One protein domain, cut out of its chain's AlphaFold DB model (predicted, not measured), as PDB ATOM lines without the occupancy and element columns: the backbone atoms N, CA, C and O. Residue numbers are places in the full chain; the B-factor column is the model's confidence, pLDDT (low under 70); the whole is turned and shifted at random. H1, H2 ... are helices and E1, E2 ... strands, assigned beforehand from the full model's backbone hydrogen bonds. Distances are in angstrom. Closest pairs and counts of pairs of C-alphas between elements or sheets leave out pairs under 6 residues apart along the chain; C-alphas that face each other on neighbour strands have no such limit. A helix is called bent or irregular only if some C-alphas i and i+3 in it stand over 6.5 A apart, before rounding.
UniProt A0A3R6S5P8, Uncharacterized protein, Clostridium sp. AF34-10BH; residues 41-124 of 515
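What this domain is: This is residues 41 to 124 of the 515 residues of an uncharacterized protein of Clostridium sp. AF34-10BH (UniProt A0A3R6S5P8). A strongly twisted sheet of four strands, E3, E2, E1 and E4 from edge to edge, makes the core; the longest helix, H2, lies slantwise over the E3 side of one face, and the short H3 is on that same face near the E2 to E3 turn. H1 sits far from H2, near E1 and E4. The printed part has 84 residues, with three named helices followed by four named strands, H1 H2 H3 E1 E2 E3 E4; the sheet is mixed and the class is mixed, helices and strands. It is compact, with a radius of gyration of the C-alphas of 12.4 A, and spans 35 by 31 by 18 A.

Where its parts are: E1 holds residues 85 to 92 and is 19.8 A long, bending by 64 degrees at residue 89; its C-alpha 85 is at (29.081, 2.840, -21.855). E2, residues 95 to 102, is 20.7 A long, and E3, residues 105 to 111, is 19.0 A long. E4 is residues 120 to 123, 10.5 A long, ending with C-alpha 123 at (28.283, 10.926, -14.399). H2, residues 62 to 75, is 19.6 A long. H1, residues 47 to 53, begins with C-alpha 47 at (38.297, 13.051, -14.970) and is 9.7 A long. H3, residues 77 to 81, is 9.0 A long. H1 and H3 are irregular: C-alphas 48 and 51 are 7.5 A apart, and C-alphas 78 and 81 are 7.3 A apart.

How they stand to each other: E1, E2 and E3 form a meander, each strand the antiparallel neighbour of the one before, as two hairpins. N 89 and O 97 are 2.8 A apart across E1 and E2, and N 98 and O 109 are 2.9 A apart across E2 and E3. E4 is parallel to E1, with N 88 and O 122 at 2.7 A. Residues 55 to 56 pair in parallel with residues 90 to 91 of E1. H2 is on the sheet over E3, at a height over the sheet of 7.6 A, slantwise to the strands at 45 degrees to E3 on the local plane; the closest C-alphas of H2 and E3 are those of Glu 73 and Val 106, 5.4 A. H3 is on the same face at a height of 6.1 A, only just over E2, on which 3 of its C-alphas fall; the closest C-alphas of the two are those of Lys 80 and Gly 101, 3.9 A. H2 and H3 meet only through their link. H1 is on the sheet over E1 at a height of 9.4 A; its closest C-alpha to E1 is that of Asp 51, 8.0 A from that of Lys 91. H1 is apart from H2 and H3. In H2 every O i to N i+4 pair is within hydrogen-bond range; H1 has 0 of 3 but 3 of 4 O i to N i+3 pairs, and H3 0 of 1 but 1 of 2.

The domain as a whole: The two C-alphas farthest apart are those of Asp 45 and Thr 63, 35.5 A. The printed part has no cut, and no link is long. Its mean pLDDT is 92.0, and no printed residue is under 70.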
ATOM      1  N   GLN A  41      29.519  13.361 -19.929       94.19
ATOM      2  CA  GLN A  41      30.610  12.461 -20.292       94.19
ATOM      3  C   GLN A  41      31.874  12.794 -19.493       94.19
ATOM      4  O   GLN A  41      32.254  13.961 -19.353       94.19
ATOM      5  N   VAL A  42      32.539  11.757 -18.992       93.88
ATOM      6  CA  VAL A  42      33.874  11.857 -18.410       93.88
ATOM      7  C   VAL A  42      34.883  11.978 -19.549       93.88
ATOM      8  O   VAL A  42      34.947  11.114 -20.426       93.88
ATOM      9  N   THR A  43      35.663  13.050 -19.539       94.38
ATOM     10  CA  THR A  43      36.703  13.359 -20.526       94.38
ATOM     11  C   THR A  43      38.024  13.636 -19.813       94.38
ATOM     12  O   THR A  43      38.070  13.744 -18.588       94.38
ATOM     13  N   GLU A  44      39.111  13.786 -20.573       92.88
ATOM     14  CA  GLU A  44      40.405  14.215 -20.021       92.88
ATOM     15  C   GLU A  44      40.302  15.515 -19.207       92.88
ATOM     16  O   GLU A  44      40.980  15.657 -18.195       92.88
ATOM     17  N   ASP A  45      39.397  16.420 -19.588       91.06
ATOM     18  CA  ASP A  45      39.248  17.731 -18.948       91.06
ATOM     19  C   ASP A  45      38.592  17.673 -17.559       91.06
ATOM     20  O   ASP A  45      38.754  18.604 -16.774       91.06
ATOM     21  N   ASN A  46      37.813  16.627 -17.250       90.50
ATOM     22  CA  ASN A  46      37.029  16.554 -16.008       90.50
ATOM     23  C   ASN A  46      37.285  15.299 -15.158       90.50
ATOM     24  O   ASN A  46      36.786  15.217 -14.032       90.50
ATOM     25  N   LYS A  47      38.060  14.329 -15.659       89.62
ATOM     26  CA  LYS A  47      38.297  13.051 -14.970       89.62
ATOM     27  C   LYS A  47      38.987  13.208 -13.612       89.62
ATOM     28  O   LYS A  47      38.697  12.434 -12.705       89.62
ATOM     29  N   ASP A  48      39.863  14.201 -13.464       89.00
ATOM     30  CA  ASP A  48      40.640  14.398 -12.232       89.00
ATOM     31  C   ASP A  48      39.774  14.985 -11.097       89.00
ATOM     32  O   ASP A  48      40.049  14.747  -9.922       89.00
ATOM     33  N   ASP A  49      38.667  15.652 -11.441       89.12
ATOM     34  CA  ASP A  49      37.699  16.209 -10.488       89.12
ATOM     35  C   ASP A  49      36.532  15.254 -10.185       89.12
ATOM     36  O   ASP A  49      35.681  15.567  -9.346       89.12
ATOM     37  N   LEU A  50      36.461  14.101 -10.858       89.62
ATOM     38  CA  LEU A  50      35.297  13.210 -10.858       89.62
ATOM     39  C   LEU A  50      34.855  12.792  -9.450       89.62
ATOM     40  O   LEU A  50      33.658  12.783  -9.163       89.62
ATOM     41  N   ASP A  51      35.806  12.530  -8.552       88.31
ATOM     42  CA  ASP A  51      35.547  12.168  -7.151       88.31
ATOM     43  C   ASP A  51      34.729  13.229  -6.398       88.31
ATOM     44  O   ASP A  51      33.973  12.896  -5.489       88.31
ATOM     45  N   THR A  52      34.839  14.501  -6.791       89.31
ATOM     46  CA  THR A  52      34.065  15.612  -6.211       89.31
ATOM     47  C   THR A  52      32.685  15.779  -6.847       89.31
ATOM     48  O   THR A  52      31.844  16.509  -6.320       89.31
ATOM     49  N   LYS A  53      32.447  15.142  -8.000       88.81
ATOM     50  CA  LYS A  53      31.219  15.276  -8.799       88.81
ATOM     51  C   LYS A  53      30.241  14.123  -8.608       88.81
ATOM     52  O   LYS A  53      29.070  14.267  -8.955       88.81
ATOM     53  N   VAL A  54      30.704  12.998  -8.070       91.38
ATOM     54  CA  VAL A  54      29.897  11.795  -7.843       91.38
ATOM     55  C   VAL A  54      29.502  11.663  -6.374       91.38
ATOM     56  O   VAL A  54      30.195  12.135  -5.476       91.38
ATOM     57  N   ALA A  55      28.370  11.014  -6.110       92.75
ATOM     58  CA  ALA A  55      27.868  10.863  -4.749       92.75
ATOM     59  C   ALA A  55      28.710   9.884  -3.913       92.75
ATOM     60  O   ALA A  55      29.187   8.864  -4.415       92.75
ATOM     61  N   VAL A  56      28.808  10.145  -2.608       93.50
ATOM     62  CA  VAL A  56      29.392   9.219  -1.627       93.50
ATOM     63  C   VAL A  56      28.293   8.307  -1.077       93.50
ATOM     64  O   VAL A  56      27.408   8.749  -0.347       93.50
ATOM     65  N   LEU A  57      28.350   7.020  -1.416       95.12
ATOM     66  CA  LEU A  57      27.341   6.008  -1.066       95.12
ATOM     67  C   LEU A  57      27.681   5.238   0.222       95.12
ATOM     68  O   LEU A  57      26.916   4.370   0.653       95.12
ATOM     69  N   ASP A  58      28.824   5.530   0.842       94.81
ATOM     70  CA  ASP A  58      29.283   4.881   2.077       94.81
ATOM     71  C   ASP A  58      28.377   5.166   3.279       94.81
ATOM     72  O   ASP A  58      28.253   4.329   4.170       94.81
ATOM     73  N   ASN A  59      27.676   6.301   3.266       92.12
ATOM     74  CA  ASN A  59      26.762   6.693   4.338       92.12
ATOM     75  C   ASN A  59      25.409   5.964   4.285       92.12
ATOM     76  O   ASN A  59      24.614   6.071   5.219       92.12
ATOM     77  N   LEU A  60      25.118   5.243   3.199       94.00
ATOM     78  CA  LEU A  60      23.878   4.486   3.073       94.00
ATOM     79  C   LEU A  60      23.982   3.170   3.846       94.00
ATOM     80  O   LEU A  60      24.943   2.411   3.676       94.00
ATOM     81  N   SER A  61      22.942   2.861   4.628       95.00
ATOM     82  CA  SER A  61      22.758   1.512   5.172       95.00
ATOM     83  C   SER A  61      22.742   0.487   4.034       95.00
ATOM     84  O   SER A  61      22.379   0.824   2.905       95.00
ATOM     85  N   GLN A  62      23.098  -0.771   4.311       94.00
ATOM     86  CA  GLN A  62      23.116  -1.797   3.265       94.00
ATOM     87  C   GLN A  62      21.742  -1.941   2.589       94.00
ATOM     88  O   GLN A  62      21.661  -1.932   1.369       94.00
ATOM     89  N   THR A  63      20.658  -1.949   3.369       94.00
ATOM     90  CA  THR A  63      19.288  -2.024   2.843       94.00
ATOM     91  C   THR A  63      18.925  -0.818   1.975       94.00
ATOM     92  O   THR A  63      18.338  -0.984   0.909       94.00
ATOM     93  N   THR A  64      19.279   0.401   2.400       93.44
ATOM     94  CA  THR A  64      19.037   1.617   1.605       93.44
ATOM     95  C   THR A  64      19.840   1.589   0.309       93.44
ATOM     96  O   THR A  64      19.315   1.930  -0.743       93.44
ATOM     97  N   TYR A  65      21.098   1.151   0.377       95.19
ATOM     98  CA  TYR A  65      21.962   1.004  -0.788       95.19
ATOM     99  C   TYR A  65      21.394  -0.011  -1.786       95.19
ATOM    100  O   TYR A  65      21.238   0.329  -2.953       95.19
ATOM    101  N   ASP A  66      21.022  -1.212  -1.340       94.56
ATOM    102  CA  ASP A  66      20.484  -2.259  -2.219       94.56
ATOM    103  C   ASP A  66      19.186  -1.800  -2.904       94.56
ATOM    104  O   ASP A  66      19.022  -1.956  -4.116       94.56
ATOM    105  N   ASN A  67      18.292  -1.153  -2.148       92.25
ATOM    106  CA  ASN A  67      17.066  -0.567  -2.692       92.25
ATOM    107  C   ASN A  67      17.359   0.553  -3.698       92.25
ATOM    108  O   ASN A  67      16.702   0.629  -4.737       92.25
ATOM    109  N   PHE A  68      18.332   1.417  -3.404       94.94
ATOM    110  CA  PHE A  68      18.756   2.482  -4.307       94.94
ATOM    111  C   PHE A  68      19.290   1.914  -5.626       94.94
ATOM    112  O   PHE A  68      18.834   2.342  -6.682       94.94
ATOM    113  N   ILE A  69      20.186   0.922  -5.583       95.44
ATOM    114  CA  ILE A  69      20.733   0.291  -6.794       95.44
ATOM    115  C   ILE A  69      19.618  -0.319  -7.639       95.44
ATOM    116  O   ILE A  69      19.525  -0.023  -8.828       95.44
ATOM    117  N   PHE A  70      18.731  -1.097  -7.017       92.69
ATOM    118  CA  PHE A  70      17.589  -1.688  -7.709       92.69
ATOM    119  C   PHE A  70      16.707  -0.622  -8.375       92.69
ATOM    120  O   PHE A  70      16.312  -0.758  -9.533       92.69
ATOM    121  N   ASN A  71      16.395   0.464  -7.666       90.88
ATOM    122  CA  ASN A  71      15.564   1.530  -8.215       90.88
ATOM    123  C   ASN A  71      16.281   2.337  -9.309       90.88
ATOM    124  O   ASN A  71      15.621   2.755 -10.256       90.88
ATOM    125  N   ALA A  72      17.601   2.522  -9.219       92.62
ATOM    126  CA  ALA A  72      18.402   3.206 -10.234       92.62
ATOM    127  C   ALA A  72      18.511   2.387 -11.533       92.62
ATOM    128  O   ALA A  72      18.361   2.949 -12.619       92.62
ATOM    129  N   GLU A  73      18.702   1.064 -11.438       91.44
ATOM    130  CA  GLU A  73      18.648   0.146 -12.590       91.44
ATOM    131  C   GLU A  73      17.307   0.260 -13.328       91.44
ATOM    132  O   GLU A  73      17.263   0.299 -14.558       91.44
ATOM    133  N   TRP A  74      16.213   0.383 -12.571       88.38
ATOM    134  CA  TRP A  74      14.893   0.658 -13.126       88.38
ATOM    135  C   TRP A  74      14.830   2.044 -13.765       88.38
ATOM    136  O   TRP A  74      14.610   2.140 -14.972       88.38
ATOM    137  N   ALA A  75      15.055   3.107 -12.993       87.69
ATOM    138  CA  ALA A  75      14.891   4.494 -13.432       87.69
ATOM    139  C   ALA A  75      15.642   4.794 -14.740       87.69
ATOM    140  O   ALA A  75      15.136   5.507 -15.609       87.69
ATOM    141  N   HIS A  76      16.815   4.183 -14.920       89.19
ATOM    142  CA  HIS A  76      17.635   4.330 -16.117       89.19
ATOM    143  C   HIS A  76      17.484   3.199 -17.140       89.19
ATOM    144  O   HIS A  76      18.327   3.070 -18.016       89.19
ATOM    145  N   SER A  77      16.405   2.414 -17.117       87.38
ATOM    146  CA  SER A  77      16.183   1.270 -18.028       87.38
ATOM    147  C   SER A  77      16.328   1.576 -19.527       87.38
ATOM    148  O   SER A  77      16.557   0.664 -20.324       87.38
ATOM    149  N   TYR A  78      16.224   2.846 -19.927       84.75
ATOM    150  CA  TYR A  78      16.460   3.299 -21.297       84.75
ATOM    151  C   TYR A  78      17.911   3.078 -21.773       84.75
ATOM    152  O   TYR A  78      18.120   2.973 -22.977       84.75
ATOM    153  N   ILE A  79      18.893   2.928 -20.870       87.12
ATOM    154  CA  ILE A  79      20.305   2.647 -21.223       87.12
ATOM    155  C   ILE A  79      20.581   1.158 -21.493       87.12
ATOM    156  O   ILE A  79      21.722   0.778 -21.737       87.12
ATOM    157  N   LYS A  80      19.571   0.278 -21.454       83.00
ATOM    158  CA  LYS A  80      19.752  -1.178 -21.653       83.00
ATOM    159  C   LYS A  80      20.458  -1.551 -22.964       83.00
ATOM    160  O   LYS A  80      21.161  -2.556 -23.016       83.00
ATOM    161  N   SER A  81      20.292  -0.731 -24.004       81.88
ATOM    162  CA  SER A  81      20.901  -0.913 -25.327       81.88
ATOM    163  C   SER A  81      22.283  -0.265 -25.475       81.88
ATOM    164  O   SER A  81      22.922  -0.454 -26.514       81.88
ATOM    165  N   SER A  82      22.751   0.485 -24.472       83.94
ATOM    166  CA  SER A  82      24.062   1.132 -24.483       83.94
ATOM    167  C   SER A  82      25.184   0.101 -24.510       83.94
ATOM    168  O   SER A  82      25.231  -0.817 -23.689       83.94
ATOM    169  N   LYS A  83      26.120   0.266 -25.448       85.50
ATOM    170  CA  LYS A  83      27.268  -0.633 -25.634       85.50
ATOM    171  C   LYS A  83      28.554   0.103 -25.314       85.50
ATOM    172  O   LYS A  83      28.796   1.162 -25.875       85.50
ATOM    173  N   ASN A  84      29.400  -0.500 -24.483       88.00
ATOM    174  CA  ASN A  84      30.664   0.096 -24.034       88.00
ATOM    175  C   ASN A  84      30.481   1.471 -23.363       88.00
ATOM    176  O   ASN A  84      31.329   2.353 -23.496       88.00
ATOM    177  N   GLU A  85      29.377   1.639 -22.633       93.62
ATOM    178  CA  GLU A  85      29.081   2.840 -21.855       93.62
ATOM    179  C   GLU A  85      28.790   2.461 -20.402       93.62
ATOM    180  O   GLU A  85      28.081   1.486 -20.136       93.62
ATOM    181  N   TYR A  86      29.317   3.251 -19.472       95.94
ATOM    182  CA  TYR A  86      29.098   3.108 -18.038       95.94
ATOM    183  C   TYR A  86      28.580   4.414 -17.439       95.94
ATOM    184  O   TYR A  86      29.122   5.489 -17.682       95.94
ATOM    185  N   TYR A  87      27.553   4.305 -16.605       95.94
ATOM    186  CA  TYR A  87      26.819   5.427 -16.032       95.94
ATOM    187  C   TYR A  87      27.015   5.437 -14.514       95.94
ATOM    188  O   TYR A  87      26.458   4.612 -13.793       95.94
ATOM    189  N   ILE A  88      27.877   6.321 -14.028       96.56
ATOM    190  CA  ILE A  88      28.378   6.357 -12.654       96.56
ATOM    191  C   ILE A  88      27.299   6.897 -11.709       96.56
ATOM    192  O   ILE A  88      26.891   8.053 -11.813       96.56
ATOM    193  N   LEU A  89      26.887   6.075 -10.744       95.31
ATOM    194  CA  LEU A  89      25.958   6.458  -9.677       95.31
ATOM    195  C   LEU A  89      26.670   7.162  -8.515       95.31
ATOM    196  O   LEU A  89      26.133   8.090  -7.917       95.31
ATOM    197  N   GLY A  90      27.875   6.705  -8.169       95.25
ATOM    198  CA  GLY A  90      28.607   7.178  -6.997       95.25
ATOM    199  C   GLY A  90      29.793   6.289  -6.637       95.25
ATOM    200  O   GLY A  90      30.150   5.379  -7.392       95.25
ATOM    201  N   LYS A  91      30.382   6.529  -5.463       95.38
ATOM    202  CA  LYS A  91      31.454   5.708  -4.886       95.38
ATOM    203  C   LYS A  91      31.026   5.029  -3.592       95.38
ATOM    204  O   LYS A  91      30.366   5.642  -2.757       95.38
ATOM    205  N   LYS A  92      31.439   3.773  -3.420       95.69
ATOM    206  CA  LYS A  92      31.303   3.001  -2.176       95.69
ATOM    207  C   LYS A  92      32.592   2.226  -1.923       95.69
ATOM    208  O   LYS A  92      33.083   1.539  -2.819       95.69
ATOM    209  N   GLY A  93      33.167   2.345  -0.733       94.62
ATOM    210  CA  GLY A  93      34.419   1.682  -0.361       94.62
ATOM    211  C   GLY A  93      35.588   2.057  -1.274       94.62
ATOM    212  O   GLY A  93      36.416   1.207  -1.591       94.62
ATOM    213  N   GLY A  94      35.614   3.299  -1.768       93.75
ATOM    214  CA  GLY A  94      36.623   3.793  -2.712       93.75
ATOM    215  C   GLY A  94      36.443   3.350  -4.170       93.75
ATOM    216  O   GLY A  94      37.179   3.833  -5.026       93.75
ATOM    217  N   LYS A  95      35.456   2.498  -4.473       96.94
ATOM    218  CA  LYS A  95      35.177   1.981  -5.821       96.94
ATOM    219  C   LYS A  95      33.990   2.689  -6.459       96.94
ATOM    220  O   LYS A  95      33.063   3.091  -5.755       96.94
ATOM    221  N   TYR A  96      33.991   2.795  -7.780       96.81
ATOM    222  CA  TYR A  96      32.888   3.353  -8.555       96.81
ATOM    223  C   TYR A  96      31.769   2.332  -8.724       96.81
ATOM    224  O   TYR A  96      32.020   1.172  -9.052       96.81
ATOM    225  N   ILE A  97      30.534   2.776  -8.521       97.75
ATOM    226  CA  ILE A  97      29.328   2.003  -8.799       97.75
ATOM    227  C   ILE A  97      28.691   2.577 -10.057       97.75
ATOM    228  O   ILE A  97      28.323   3.752 -10.085       97.75
ATOM    229  N   CYS A  98      28.571   1.754 -11.091       97.19
ATOM    230  CA  CYS A  98      28.114   2.171 -12.411       97.19
ATOM    231  C   CYS A  98      26.957   1.302 -12.885       97.19
ATOM    232  O   CYS A  98      26.943   0.104 -12.619       97.19
ATOM    233  N   LEU A  99      26.043   1.880 -13.652       96.56
ATOM    234  CA  LEU A  99      25.091   1.143 -14.471       96.56
ATOM    235  C   LEU A  99      25.671   0.891 -15.865       96.56
ATOM    236  O   LEU A  99      26.456   1.694 -16.373       96.56
ATOM    237  N   TYR A 100      25.277  -0.212 -16.489       94.00
ATOM    238  CA  TYR A 100      25.595  -0.526 -17.881       94.00
ATOM    239  C   TYR A 100      24.448  -1.298 -18.544       94.00
ATOM    240  O   TYR A 100      23.649  -1.957 -17.868       94.00
ATOM    241  N   GLY A 101      24.375  -1.211 -19.874       90.62
ATOM    242  CA  GLY A 101      23.420  -1.969 -20.677       90.62
ATOM    243  C   GLY A 101      23.813  -3.443 -20.796       90.62
ATOM    244  O   GLY A 101      24.955  -3.771 -21.122       90.62
ATOM    245  N   ALA A 102      22.864  -4.341 -20.536       85.88
ATOM    246  CA  ALA A 102      23.009  -5.792 -20.638       85.88
ATOM    247  C   ALA A 102      21.929  -6.363 -21.574       85.88
ATOM    248  O   ALA A 102      21.098  -7.181 -21.175       85.88
ATOM    249  N   ASP A 103      21.937  -5.876 -22.819       80.25
ATOM    250  CA  ASP A 103      21.000  -6.175 -23.909       80.25
ATOM    251  C   ASP A 103      19.542  -5.791 -23.611       80.25
ATOM    252  O   ASP A 103      19.012  -4.818 -24.152       80.25
ATOM    253  N   ILE A 104      18.872  -6.568 -22.762       81.88
ATOM    254  CA  ILE A 104      17.446  -6.410 -22.439       81.88
ATOM    255  C   ILE A 104      17.208  -5.734 -21.086       81.88
ATOM    256  O   ILE A 104      16.086  -5.311 -20.808       81.88
ATOM    257  N   GLU A 105      18.250  -5.600 -20.269       87.12
ATOM    258  CA  GLU A 105      18.193  -5.063 -18.908       87.12
ATOM    259  C   GLU A 105      19.319  -4.052 -18.658       87.12
ATOM    260  O   GLU A 105      20.287  -3.962 -19.413       87.12
ATOM    261  N   VAL A 106      19.193  -3.304 -17.565       90.06
ATOM    262  CA  VAL A 106      20.267  -2.486 -16.997       90.06
ATOM    263  C   VAL A 106      20.765  -3.181 -15.746       90.06
ATOM    264  O   VAL A 106      19.967  -3.703 -14.970       90.06
ATOM    265  N   ARG A 107      22.082  -3.207 -15.557       92.88
ATOM    266  CA  ARG A 107      22.711  -3.816 -14.384       92.88
ATOM    267  C   ARG A 107      23.745  -2.888 -13.786       92.88
ATOM    268  O   ARG A 107      24.346  -2.078 -14.489       92.88
ATOM    269  N   SER A 108      23.981  -3.047 -12.496       95.38
ATOM    270  CA  SER A 108      25.064  -2.392 -11.780       95.38
ATOM    271  C   SER A 108      26.368  -3.194 -11.839       95.38
ATOM    272  O   SER A 108      26.391  -4.425 -11.920       95.38
ATOM    273  N   LYS A 109      27.491  -2.479 -11.809       95.44
ATOM    274  CA  LYS A 109      28.849  -3.021 -11.765       95.44
ATOM    275  C   LYS A 109      29.730  -2.145 -10.887       95.44
ATOM    276  O   LYS A 109      29.604  -0.924 -10.882       95.44
ATOM    277  N   THR A 110      30.654  -2.780 -10.178       97.38
ATOM    278  CA  THR A 110      31.686  -2.096  -9.398       97.38
ATOM    279  C   THR A 110      32.987  -2.037 -10.192       97.38
ATOM    280  O   THR A 110      33.430  -3.060 -10.715       97.38
ATOM    281  N   LEU A 111      33.605  -0.858 -10.263       96.12
ATOM    282  CA  LEU A 111      34.884  -0.615 -10.931       96.12
ATOM    283  C   LEU A 111      35.881   0.009  -9.947       96.12
ATOM    284  O   LEU A 111      35.532   0.927  -9.207       96.12
ATOM    285  N   ASP A 112      37.124  -0.470  -9.945       95.00
ATOM    286  CA  ASP A 112      38.187   0.110  -9.110       95.00
ATOM    287  C   ASP A 112      38.678   1.457  -9.667       95.00
ATOM    288  O   ASP A 112      38.980   2.374  -8.908       95.00
ATOM    289  N   THR A 113      38.712   1.594 -10.994       93.06
ATOM    290  CA  THR A 113      39.158   2.797 -11.709       93.06
ATOM    291  C   THR A 113      38.272   3.075 -12.920       93.06
ATOM    292  O   THR A 113      37.639   2.165 -13.458       93.06
ATOM    293  N   ILE A 114      38.263   4.330 -13.371       94.12
ATOM    294  CA  ILE A 114      37.633   4.753 -14.624       94.12
ATOM    295  C   ILE A 114      38.710   4.834 -15.704       94.12
ATOM    296  O   ILE A 114      39.689   5.559 -15.540       94.12
ATOM    297  N   ASP A 115      38.531   4.088 -16.793       93.19
ATOM    298  CA  ASP A 115      39.426   4.104 -17.953       93.19
ATOM    299  C   ASP A 115      38.647   4.549 -19.193       93.19
ATOM    300  O   ASP A 115      37.929   3.765 -19.822       93.19
ATOM    301  N   ILE A 116      38.784   5.832 -19.531       92.56
ATOM    302  CA  ILE A 116      38.073   6.439 -20.661       92.56
ATOM    303  C   ILE A 116      38.603   5.980 -22.029       92.56
ATOM    304  O   ILE A 116      37.971   6.259 -23.044       92.56
ATOM    305  N   SER A 117      39.730   5.255 -22.080       92.81
ATOM    306  CA  SER A 117      40.246   4.657 -23.320       92.81
ATOM    307  C   SER A 117      39.559   3.331 -23.672       92.81
ATOM    308  O   SER A 117      39.550   2.928 -24.836       92.81
ATOM    309  N   VAL A 118      38.964   2.661 -22.679       91.69
ATOM    310  CA  VAL A 118      38.311   1.350 -22.832       91.69
ATOM    311  C   VAL A 118      36.812   1.487 -23.092       91.69
ATOM    312  O   VAL A 118      36.245   0.726 -23.876       91.69
ATOM    313  N   ALA A 119      36.156   2.432 -22.420       93.25
ATOM    314  CA  ALA A 119      34.719   2.646 -22.520       93.25
ATOM    315  C   ALA A 119      34.360   4.108 -22.253       93.25
ATOM    316  O   ALA A 119      35.062   4.817 -21.527       93.25
ATOM    317  N   ASN A 120      33.219   4.542 -22.783       94.19
ATOM    318  CA  ASN A 120      32.669   5.838 -22.420       94.19
ATOM    319  C   ASN A 120      32.104   5.763 -21.004       94.19
ATOM    320  O   ASN A 120      31.404   4.816 -20.645       94.19
ATOM    321  N   HIS A 121      32.397   6.777 -20.205       94.94
ATOM    322  CA  HIS A 121      31.873   6.892 -18.856       94.94
ATOM    323  C   HIS A 121      31.094   8.190 -18.739       94.94
ATOM    324  O   HIS A 121      31.471   9.201 -19.329       94.94
ATOM    325  N   TYR A 122      30.020   8.158 -17.968       95.00
ATOM    326  CA  TYR A 122      29.160   9.304 -17.740       95.00
ATOM    327  C   TYR A 122      28.869   9.434 -16.255       95.00
ATOM    328  O   TYR A 122      28.690   8.429 -15.577       95.00
ATOM    329  N   PHE A 123      28.776  10.654 -15.747       92.19
ATOM    330  CA  PHE A 123      28.283  10.926 -14.399       92.19
ATOM    331  C   PHE A 123      27.081  11.857 -14.465       92.19
ATOM    332  O   PHE A 123      26.910  12.602 -15.428       92.19
ATOM    333  N   PHE A 124      26.240  11.817 -13.442       88.19
ATOM    334  CA  PHE A 124      25.057  12.660 -13.367       88.19
ATOM    335  C   PHE A 124      25.160  13.529 -12.107       88.19
ATOM    336  O   PHE A 124      25.259  12.979 -11.004       88.19
TER     337      PHE A 124